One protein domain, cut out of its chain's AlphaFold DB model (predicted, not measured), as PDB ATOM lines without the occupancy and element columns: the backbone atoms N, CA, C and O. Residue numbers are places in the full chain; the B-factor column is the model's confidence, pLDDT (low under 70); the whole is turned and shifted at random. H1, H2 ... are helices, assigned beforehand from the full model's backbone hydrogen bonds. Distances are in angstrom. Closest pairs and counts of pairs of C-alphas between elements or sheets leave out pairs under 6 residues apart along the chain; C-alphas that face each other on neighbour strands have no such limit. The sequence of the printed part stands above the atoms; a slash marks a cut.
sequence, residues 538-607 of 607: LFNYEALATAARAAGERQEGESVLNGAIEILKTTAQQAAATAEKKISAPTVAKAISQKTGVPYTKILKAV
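This is residues 538 to 607 of the 607 residues of an uncharacterized protein of Candidatus Falkowbacteria bacterium RIFOXYA2_FULL_47_9 (UniProt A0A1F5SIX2). The long helix H2 packs with H1 and H3 in a triangle of three mutually touching helices, mostly crossed, and the short H4 packs on H3 away from H2. The links at the two ends of H2 reach farthest out, and residues 538 to 539 pair in parallel with residues 582 to 583 in the link from H2 to H3. The 70 printed residues, with four named helices in the order H1, H2, H3, H4 and no named strand, are all helix in class. The whole is compact, with a radius of gyration of the C-alphas of 11.2 A, and only just elongated, spanning 35 by 23 by 21 A.

H2, residues 560 to 577, touches H1, residues 541 to 552, with its residues 560 to 568 alone; the closest C-alphas, of Ala 551 and Ala 564, are 5.2 A apart. They run opposite ways at a steep tilt of 45 degrees. H2 also touches H3, residues 585 to 596, closest at the C-alphas of Thr 571 and Ala 591, 5.9 A; at 71 degrees they are only just about perpendicular. H3, the hub, touches H1 at a shallow tilt of 27 degrees, the same way, with the C-alphas of Ala 543 and Ala 585 closest at 4.1 A. H3 touches H4, residues 600 to 605, at a steep tilt of 49 degrees, opposite ways; the C-alphas of Ser 593 and Tyr 600 are closest, 5.5 A. H2 and H4 are apart. In H1, H2, H3 and H4 every O i to N i+4 pair is within hydrogen-bond range.

H2 is 26.1 A long, H1 17.0 A, H3 16.0 A and H4 8.8 A. C-alpha 541 is at (-30.758, -10.190, -44.331) and C-alpha 605 at (-25.672, -25.734, -43.618).

The C-alphas farthest apart, of Glu 556 and Ala 579, are 35.1 A apart. The printed part has no cut and no long link. The pLDDT is under 70 at residues 553 to 558 and 605 to 607.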
ATOM      1  N   LEU A 538     -27.796  -3.943 -35.428       91.12
ATOM      2  CA  LEU A 538     -28.251  -3.954 -36.823       91.12
ATOM      3  C   LEU A 538     -28.345  -5.398 -37.320       91.12
ATOM      4  O   LEU A 538     -27.350  -6.121 -37.264       91.12
ATOM      5  N   PHE A 539     -29.502  -5.810 -37.834       93.12
ATOM      6  CA  PHE A 539     -29.655  -7.135 -38.429       93.12
ATOM      7  C   PHE A 539     -29.282  -7.120 -39.913       93.12
ATOM      8  O   PHE A 539     -29.625  -6.195 -40.655       93.12
ATOM      9  N   ASN A 540     -28.648  -8.201 -40.360       92.94
ATOM     10  CA  ASN A 540     -28.456  -8.482 -41.778       92.94
ATOM     11  C   ASN A 540     -29.575  -9.384 -42.318       92.94
ATOM     12  O   ASN A 540     -30.259 -10.086 -41.570       92.94
ATOM     13  N   TYR A 541     -29.744  -9.393 -43.639       92.19
ATOM     14  CA  TYR A 541     -30.758 -10.190 -44.331       92.19
ATOM     15  C   TYR A 541     -30.673 -11.675 -43.957       92.19
ATOM     16  O   TYR A 541     -31.679 -12.299 -43.624       92.19
ATOM     17  N   GLU A 542     -29.462 -12.237 -43.961       90.12
ATOM     18  CA  GLU A 542     -29.240 -13.660 -43.690       90.12
ATOM     19  C   GLU A 542     -29.583 -14.033 -42.246       90.12
ATOM     20  O   GLU A 542     -30.073 -15.133 -42.004       90.12
ATOM     21  N   ALA A 543     -29.425 -13.113 -41.290       91.00
ATOM     22  CA  ALA A 543     -29.830 -13.327 -39.904       91.00
ATOM     23  C   ALA A 543     -31.352 -13.526 -39.790       91.00
ATOM     24  O   ALA A 543     -31.808 -14.503 -39.191       91.00
ATOM     25  N   LEU A 544     -32.137 -12.651 -40.428       91.56
ATOM     26  CA  LEU A 544     -33.600 -12.758 -40.445       91.56
ATOM     27  C   LEU A 544     -34.079 -13.987 -41.223       91.56
ATOM     28  O   LEU A 544     -34.963 -14.701 -40.757       91.56
ATOM     29  N   ALA A 545     -33.471 -14.268 -42.378       89.44
ATOM     30  CA  ALA A 545     -33.809 -15.439 -43.184       89.44
ATOM     31  C   ALA A 545     -33.499 -16.756 -42.450       89.44
ATOM     32  O   ALA A 545     -34.244 -17.726 -42.572       89.44
ATOM     33  N   THR A 546     -32.420 -16.793 -41.663       88.19
ATOM     34  CA  THR A 546     -32.074 -17.945 -40.815       88.19
ATOM     35  C   THR A 546     -33.085 -18.118 -39.685       88.19
ATOM     36  O   THR A 546     -33.550 -19.230 -39.451       88.19
ATOM     37  N   ALA A 547     -33.481 -17.027 -39.020       87.75
ATOM     38  CA  ALA A 547     -34.502 -17.072 -37.974       87.75
ATOM     39  C   ALA A 547     -35.868 -17.535 -38.513       87.75
ATOM     40  O   ALA A 547     -36.530 -18.352 -37.877       87.75
ATOM     41  N   ALA A 548     -36.263 -17.058 -39.700       86.94
ATOM     42  CA  ALA A 548     -37.504 -17.455 -40.364       86.94
ATOM     43  C   ALA A 548     -37.516 -18.954 -40.711       86.94
ATOM     44  O   ALA A 548     -38.485 -19.645 -40.401       86.94
ATOM     45  N   ARG A 549     -36.429 -19.468 -41.308       84.19
ATOM     46  CA  ARG A 549     -36.287 -20.895 -41.648       84.19
ATOM     47  C   ARG A 549     -36.298 -21.780 -40.405       84.19
ATOM     48  O   ARG A 549     -37.084 -22.717 -40.334       84.19
ATOM     49  N   ALA A 550     -35.500 -21.429 -39.396       81.38
ATOM     50  CA  ALA A 550     -35.405 -22.197 -38.157       81.38
ATOM     51  C   ALA A 550     -36.734 -22.274 -37.387       81.38
ATOM     52  O   ALA A 550     -36.985 -23.251 -36.688       81.38
ATOM     53  N   ALA A 551     -37.586 -21.253 -37.500       78.19
ATOM     54  CA  ALA A 551     -38.907 -21.276 -36.888       78.19
ATOM     55  C   ALA A 551     -39.893 -22.198 -37.620       78.19
ATOM     56  O   ALA A 551     -40.745 -22.792 -36.967       78.19
ATOM     57  N   GLY A 552     -39.768 -22.343 -38.944       71.38
ATOM     58  CA  GLY A 552     -40.600 -23.256 -39.736       71.38
ATOM     59  C   GLY A 552     -40.312 -24.740 -39.482       71.38
ATOM     60  O   GLY A 552     -41.168 -25.573 -39.749       71.38
ATOM     61  N   GLU A 553     -39.136 -25.070 -38.944       68.50
ATOM     62  CA  GLU A 553     -38.722 -26.446 -38.620       68.50
ATOM     63  C   GLU A 553     -39.103 -26.894 -37.190       68.50
ATOM     64  O   GLU A 553     -38.816 -28.030 -36.808       68.50
ATOM     65  N   ARG A 554     -39.706 -26.021 -36.363       63.47
ATOM     66  CA  ARG A 554     -40.061 -26.342 -34.964       63.47
ATOM     67  C   ARG A 554     -41.327 -27.205 -34.834       63.47
ATOM     68  O   ARG A 554     -42.156 -27.257 -35.734       63.47
ATOM     69  N   GLN A 555     -41.427 -27.894 -33.689       53.34
ATOM     70  CA  GLN A 555     -42.425 -28.924 -33.358       53.34
ATOM     71  C   GLN A 555     -43.890 -28.453 -33.411       53.34
ATOM     72  O   GLN A 555     -44.207 -27.288 -33.168       53.34
ATOM     73  N   GLU A 556     -44.780 -29.415 -33.673       52.16
ATOM     74  CA  GLU A 556     -46.237 -29.270 -33.721       52.16
ATOM     75  C   GLU A 556     -46.799 -28.613 -32.443       52.16
ATOM     76  O   GLU A 556     -46.601 -29.105 -31.334       52.16
ATOM     77  N   GLY A 557     -47.524 -27.498 -32.601       55.19
ATOM     78  CA  GLY A 557     -48.260 -26.819 -31.523       55.19
ATOM     79  C   GLY A 557     -47.775 -25.406 -31.173       55.19
ATOM     80  O   GLY A 557     -48.562 -24.615 -30.645       55.19
ATOM     81  N   GLU A 558     -46.533 -25.037 -31.510       62.44
ATOM     82  CA  GLU A 558     -46.042 -23.659 -31.370       62.44
ATOM     83  C   GLU A 558     -46.288 -22.822 -32.632       62.44
ATOM     84  O   GLU A 558     -46.143 -23.272 -33.766       62.44
ATOM     85  N   SER A 559     -46.633 -21.547 -32.433       71.69
ATOM     86  CA  SER A 559     -46.715 -20.577 -33.528       71.69
ATOM     87  C   SER A 559     -45.335 -20.342 -34.141       71.69
ATOM     88  O   SER A 559     -44.440 -19.821 -33.465       71.69
ATOM     89  N   VAL A 560     -45.207 -20.605 -35.446       78.12
ATOM     90  CA  VAL A 560     -44.013 -20.287 -36.249       78.12
ATOM     91  C   VAL A 560     -43.609 -18.817 -36.078       78.12
ATOM     92  O   VAL A 560     -42.436 -18.496 -35.885       78.12
ATOM     93  N   LEU A 561     -44.581 -17.898 -36.075       79.94
ATOM     94  CA  LEU A 561     -44.317 -16.466 -35.935       79.94
ATOM     95  C   LEU A 561     -43.756 -16.106 -34.552       79.94
ATOM     96  O   LEU A 561     -42.774 -15.369 -34.457       79.94
ATOM     97  N   ASN A 562     -44.358 -16.627 -33.481       81.00
ATOM     98  CA  ASN A 562     -43.928 -16.302 -32.118       81.00
ATOM     99  C   ASN A 562     -42.541 -16.876 -31.835       81.00
ATOM    100  O   ASN A 562     -41.701 -16.178 -31.267       81.00
ATOM    101  N   GLY A 563     -42.278 -18.105 -32.295       81.31
ATOM    102  CA  GLY A 563     -40.960 -18.725 -32.189       81.31
ATOM    103  C   GLY A 563     -39.882 -17.903 -32.898       81.31
ATOM    104  O   GLY A 563     -38.817 -17.661 -32.328       81.31
ATOM    105  N   ALA A 564     -40.171 -17.399 -34.101       85.62
ATOM    106  CA  ALA A 564     -39.243 -16.556 -34.850       85.62
ATOM    107  C   ALA A 564     -38.959 -15.208 -34.161       85.62
ATOM    108  O   ALA A 564     -37.801 -14.799 -34.054       85.62
ATOM    109  N   ILE A 565     -39.994 -14.525 -33.654       87.25
ATOM    110  CA  ILE A 565     -39.840 -13.257 -32.918       87.25
ATOM    111  C   ILE A 565     -38.997 -13.466 -31.660       87.25
ATOM    112  O   ILE A 565     -38.125 -12.655 -31.345       87.25
ATOM    113  N   GLU A 566     -39.236 -14.562 -30.946       86.69
ATOM    114  CA  GLU A 566     -38.497 -14.886 -29.736       86.69
ATOM    115  C   GLU A 566     -37.010 -15.132 -30.033       86.69
ATOM    116  O   GLU A 566     -36.155 -14.595 -29.328       86.69
ATOM    117  N   ILE A 567     -36.687 -15.857 -31.115       88.44
ATOM    118  CA  ILE A 567     -35.303 -16.051 -31.580       88.44
ATOM    119  C   ILE A 567     -34.627 -14.694 -31.836       88.44
ATOM    120  O   ILE A 567     -33.515 -14.454 -31.353       88.44
ATOM    121  N   LEU A 568     -35.297 -13.777 -32.541       90.50
ATOM    122  CA  LEU A 568     -34.754 -12.441 -32.821       90.50
ATOM    123  C   LEU A 568     -34.533 -11.611 -31.557       90.50
ATOM    124  O   LEU A 568     -33.506 -10.952 -31.415       90.50
ATOM    125  N   LYS A 569     -35.462 -11.678 -30.606       91.19
ATOM    126  CA  LYS A 569     -35.318 -10.973 -29.333       91.19
ATOM    127  C   LYS A 569     -34.136 -11.515 -28.531       91.19
ATOM    128  O   LYS A 569     -33.310 -10.736 -28.061       91.19
ATOM    129  N   THR A 570     -34.013 -12.839 -28.418       90.00
ATOM    130  CA  THR A 570     -32.898 -13.460 -27.684       90.00
ATOM    131  C   THR A 570     -31.548 -13.176 -28.337       90.00
ATOM    132  O   THR A 570     -30.577 -12.903 -27.637       90.00
ATOM    133  N   THR A 571     -31.485 -13.169 -29.672       90.94
ATOM    134  CA  THR A 571     -30.250 -12.859 -30.409       90.94
ATOM    135  C   THR A 571     -29.849 -11.398 -30.249       90.94
ATOM    136  O   THR A 571     -28.678 -11.129 -30.000       90.94
ATOM    137  N   ALA A 572     -30.802 -10.461 -30.305       91.31
ATOM    138  CA  ALA A 572     -30.541  -9.048 -30.035       91.31
ATOM    139  C   ALA A 572     -29.997  -8.820 -28.621       91.31
ATOM    140  O   ALA A 572     -29.006  -8.113 -28.443       91.31
ATOM    141  N   GLN A 573     -30.612  -9.457 -27.621       91.12
ATOM    142  CA  GLN A 573     -30.188  -9.367 -26.223       91.12
ATOM    143  C   GLN A 573     -28.769  -9.906 -26.016       91.12
ATOM    144  O   GLN A 573     -27.952  -9.259 -25.360       91.12
ATOM    145  N   GLN A 574     -28.455 -11.064 -26.602       89.25
ATOM    146  CA  GLN A 574     -27.112 -11.645 -26.536       89.25
ATOM    147  C   GLN A 574     -26.073 -10.769 -27.246       89.25
ATOM    148  O   GLN A 574     -25.018 -10.498 -26.677       89.25
ATOM    149  N   ALA A 575     -26.382 -10.283 -28.452       89.19
ATOM    150  CA  ALA A 575     -25.490  -9.416 -29.217       89.19
ATOM    151  C   ALA A 575     -25.168  -8.125 -28.449       89.19
ATOM    152  O   ALA A 575     -23.995  -7.765 -28.314       89.19
ATOM    153  N   ALA A 576     -26.189  -7.497 -27.853       89.00
ATOM    154  CA  ALA A 576     -26.031  -6.321 -27.002       89.00
ATOM    155  C   ALA A 576     -25.141  -6.599 -25.779       89.00
ATOM    156  O   ALA A 576     -24.266  -5.789 -25.471       89.00
ATOM    157  N   ALA A 577     -25.294  -7.758 -25.129       88.56
ATOM    158  CA  ALA A 577     -24.436  -8.165 -24.013       88.56
ATOM    159  C   ALA A 577     -22.967  -8.361 -24.436       88.56
ATOM    160  O   ALA A 577     -22.055  -8.050 -23.675       88.56
ATOM    161  N   THR A 578     -22.727  -8.831 -25.663       87.81
ATOM    162  CA  THR A 578     -21.379  -9.012 -26.233       87.81
ATOM    163  C   THR A 578     -20.809  -7.769 -26.932       87.81
ATOM    164  O   THR A 578     -19.732  -7.845 -27.519       87.81
ATOM    165  N   ALA A 579     -21.513  -6.629 -26.889       85.88
ATOM    166  CA  ALA A 579     -21.189  -5.399 -27.625       85.88
ATOM    167  C   ALA A 579     -21.052  -5.584 -29.157       85.88
ATOM    168  O   ALA A 579     -20.427  -4.768 -29.846       85.88
ATOM    169  N   GLU A 580     -21.664  -6.634 -29.710       86.00
ATOM    170  CA  GLU A 580     -21.699  -6.894 -31.145       86.00
ATOM    171  C   GLU A 580     -22.765  -6.000 -31.791       86.00
ATOM    172  O   GLU A 580     -23.960  -6.127 -31.536       86.00
ATOM    173  N   LYS A 581     -22.337  -5.061 -32.642       86.44
ATOM    174  CA  LYS A 581     -23.253  -4.095 -33.279       86.44
ATOM    175  C   LYS A 581     -24.010  -4.657 -34.479       86.44
ATOM    176  O   LYS A 581     -24.992  -4.053 -34.901       86.44
ATOM    177  N   LYS A 582     -23.535  -5.749 -35.079       87.81
ATOM    178  CA  LYS A 582     -24.106  -6.336 -36.296       87.81
ATOM    179  C   LYS A 582     -24.430  -7.796 -36.067       87.81
ATOM    180  O   LYS A 582     -23.557  -8.550 -35.671       87.81
ATOM    181  N   ILE A 583     -25.656  -8.188 -36.373       88.69
ATOM    182  CA  ILE A 583     -26.128  -9.555 -36.200       88.69
ATOM    183  C   ILE A 583     -26.133 -10.234 -37.564       88.69
ATOM    184  O   ILE A 583     -26.875  -9.851 -38.473       88.69
ATOM    185  N   SER A 584     -25.290 -11.256 -37.680       88.25
ATOM    186  CA  SER A 584     -25.139 -12.096 -38.868       88.25
ATOM    187  C   SER A 584     -25.783 -13.474 -38.654       88.25
ATOM    188  O   SER A 584     -26.173 -13.825 -37.535       88.25
ATOM    189  N   ALA A 585     -25.911 -14.275 -39.716       87.12
ATOM    190  CA  ALA A 585     -26.451 -15.636 -39.618       87.12
ATOM    191  C   ALA A 585     -25.708 -16.532 -38.595       87.12
ATOM    192  O   ALA A 585     -26.392 -17.195 -37.813       87.12
ATOM    193  N   PRO A 586     -24.361 -16.513 -38.498       87.31
ATOM    194  CA  PRO A 586     -23.614 -17.179 -37.426       87.31
ATOM    195  C   PRO A 586     -24.092 -16.835 -36.011       87.31
ATOM    196  O   PRO A 586     -24.301 -17.728 -35.190       87.31
ATOM    197  N   THR A 587     -24.311 -15.551 -35.719       86.25
ATOM    198  CA  THR A 587     -24.762 -15.094 -34.397       86.25
ATOM    199  C   THR A 587     -26.145 -15.665 -34.072       86.25
ATOM    200  O   THR A 587     -26.371 -16.176 -32.973       86.25
ATOM    201  N   VAL A 588     -27.052 -15.670 -35.055       86.38
ATOM    202  CA  VAL A 588     -28.391 -16.261 -34.915       86.38
ATOM    203  C   VAL A 588     -28.323 -17.775 -34.725       86.38
ATOM    204  O   VAL A 588     -28.945 -18.310 -33.810       86.38
ATOM    205  N   ALA A 589     -27.520 -18.471 -35.532       85.12
ATOM    206  CA  ALA A 589     -27.340 -19.914 -35.429       85.12
ATOM    207  C   ALA A 589     -26.769 -20.328 -34.064       85.12
ATOM    208  O   ALA A 589     -27.192 -21.336 -33.498       85.12
ATOM    209  N   LYS A 590     -25.852 -19.533 -33.495       85.81
ATOM    210  CA  LYS A 590     -25.305 -19.756 -32.150       85.81
ATOM    211  C   LYS A 590     -26.384 -19.639 -31.072       85.81
ATOM    212  O   LYS A 590     -26.473 -20.520 -30.220       85.81
ATOM    213  N   ALA A 591     -27.225 -18.606 -31.133       84.19
ATOM    214  CA  ALA A 591     -28.319 -18.426 -30.179       84.19
ATOM    215  C   ALA A 591     -29.356 -19.557 -30.269       84.19
ATOM    216  O   ALA A 591     -29.805 -20.082 -29.250       84.19
ATOM    217  N   ILE A 592     -29.699 -19.981 -31.492       83.44
ATOM    218  CA  ILE A 592     -30.606 -21.113 -31.717       83.44
ATOM    219  C   ILE A 592     -29.994 -22.397 -31.156       83.44
ATOM    220  O   ILE A 592     -30.678 -23.125 -30.437       83.44
ATOM    221  N   SER A 593     -28.716 -22.665 -31.437       84.44
ATOM    222  CA  SER A 593     -28.009 -23.856 -30.953       84.44
ATOM    223  C   SER A 593     -27.976 -23.923 -29.424       84.44
ATOM    224  O   SER A 593     -28.304 -24.958 -28.853       84.44
ATOM    225  N   GLN A 594     -27.691 -22.804 -28.751       82.62
ATOM    226  CA  GLN A 594     -27.700 -22.724 -27.285       82.62
ATOM    227  C   GLN A 594     -29.078 -22.998 -26.678       82.62
ATOM    228  O   GLN A 594     -29.167 -23.588 -25.606       82.62
ATOM    229  N   LYS A 595     -30.151 -22.573 -27.353       77.25
ATOM    230  CA  LYS A 595     -31.520 -22.724 -26.846       77.25
ATOM    231  C   LYS A 595     -32.131 -24.094 -27.148       77.25
ATOM    232  O   LYS A 595     -32.898 -24.609 -26.348       77.25
ATOM    233  N   THR A 596     -31.835 -24.653 -28.320       73.44
ATOM    234  CA  THR A 596     -32.478 -25.878 -28.834       73.44
ATOM    235  C   THR A 596     -31.612 -27.127 -28.697       73.44
ATOM    236  O   THR A 596     -32.108 -28.230 -28.894       73.44
ATOM    237  N   GLY A 597     -30.311 -26.978 -28.425       73.38
ATOM    238  CA  GLY A 597     -29.346 -28.081 -28.447       73.38
ATOM    239  C   GLY A 597     -29.015 -28.602 -29.852       73.38
ATOM    240  O   GLY A 597     -28.195 -29.508 -29.989       73.38
ATOM    241  N   VAL A 598     -29.614 -28.044 -30.915       77.50
ATOM    242  CA  VAL A 598     -29.327 -28.439 -32.301       77.50
ATOM    243  C   VAL A 598     -27.899 -28.011 -32.675       77.50
ATOM    244  O   VAL A 598     -27.512 -26.876 -32.376       77.50
ATOM    245  N   PRO A 599     -27.099 -28.861 -33.351       77.56
ATOM    246  CA  PRO A 599     -25.727 -28.519 -33.713       77.56
ATOM    247  C   PRO A 599     -25.653 -27.277 -34.605       77.56
ATOM    248  O   PRO A 599     -26.290 -27.211 -35.658       77.56
ATOM    249  N   TYR A 600     -24.798 -26.327 -34.223       79.56
ATOM    250  CA  TYR A 600     -24.523 -25.089 -34.961       79.56
ATOM    251  C   TYR A 600     -24.247 -25.313 -36.460       79.56
ATOM    252  O   TYR A 600     -24.758 -24.590 -37.313       79.56
ATOM    253  N   THR A 601     -23.487 -26.359 -36.795       78.06
ATOM    254  CA  THR A 601     -23.126 -26.708 -38.176       78.06
ATOM    255  C   THR A 601     -24.318 -27.171 -39.012       78.06
ATOM    256  O   THR A 601     -24.320 -26.961 -40.223       78.06
ATOM    257  N   LYS A 602     -25.337 -27.776 -38.391       76.00
ATOM    258  CA  LYS A 602     -26.566 -28.197 -39.074       76.00
ATOM    259  C   LYS A 602     -27.431 -26.987 -39.422       76.00
ATOM    260  O   LYS A 602     -27.920 -26.904 -40.541       76.00
ATOM    261  N   ILE A 603     -27.536 -26.034 -38.495       73.19
ATOM    262  CA  ILE A 603     -28.290 -24.789 -38.692       73.19
ATOM    263  C   ILE A 603     -27.640 -23.950 -39.794       73.19
ATOM    264  O   ILE A 603     -28.336 -23.486 -40.682       73.19
ATOM    265  N   LEU A 604     -26.309 -23.815 -39.791       71.38
ATOM    266  CA  LEU A 604     -25.592 -23.066 -40.828       71.38
ATOM    267  C   LEU A 604     -25.604 -23.722 -42.210       71.38
ATOM    268  O   LEU A 604     -25.614 -23.009 -43.198       71.38
ATOM    269  N   LYS A 605     -25.578 -25.055 -42.311       66.38
ATOM    270  CA  LYS A 605     -25.672 -25.734 -43.618       66.38
ATOM    271  C   LYS A 605     -27.048 -25.585 -44.266       66.38
ATOM    272  O   LYS A 605     -27.166 -25.774 -45.471       66.38
ATOM    273  N   ALA A 606     -28.066 -25.293 -43.462       58.53
ATOM    274  CA  ALA A 606     -29.396 -24.964 -43.942       58.53
ATOM    275  C   ALA A 606     -29.524 -23.490 -44.367       58.53
ATOM    276  O   ALA A 606     -30.571 -23.147 -44.917       58.53
ATOM    277  N   VAL A 607     -28.509 -22.639 -44.108       54.16
ATOM    278  CA  VAL A 607     -28.445 -21.211 -44.483       54.16
ATOM    279  C   VAL A 607     -27.957 -21.051 -45.902       54.16
ATOM    280  O   VAL A 607     -28.676 -20.302 -46.612       54.16
TER     281      VAL A 607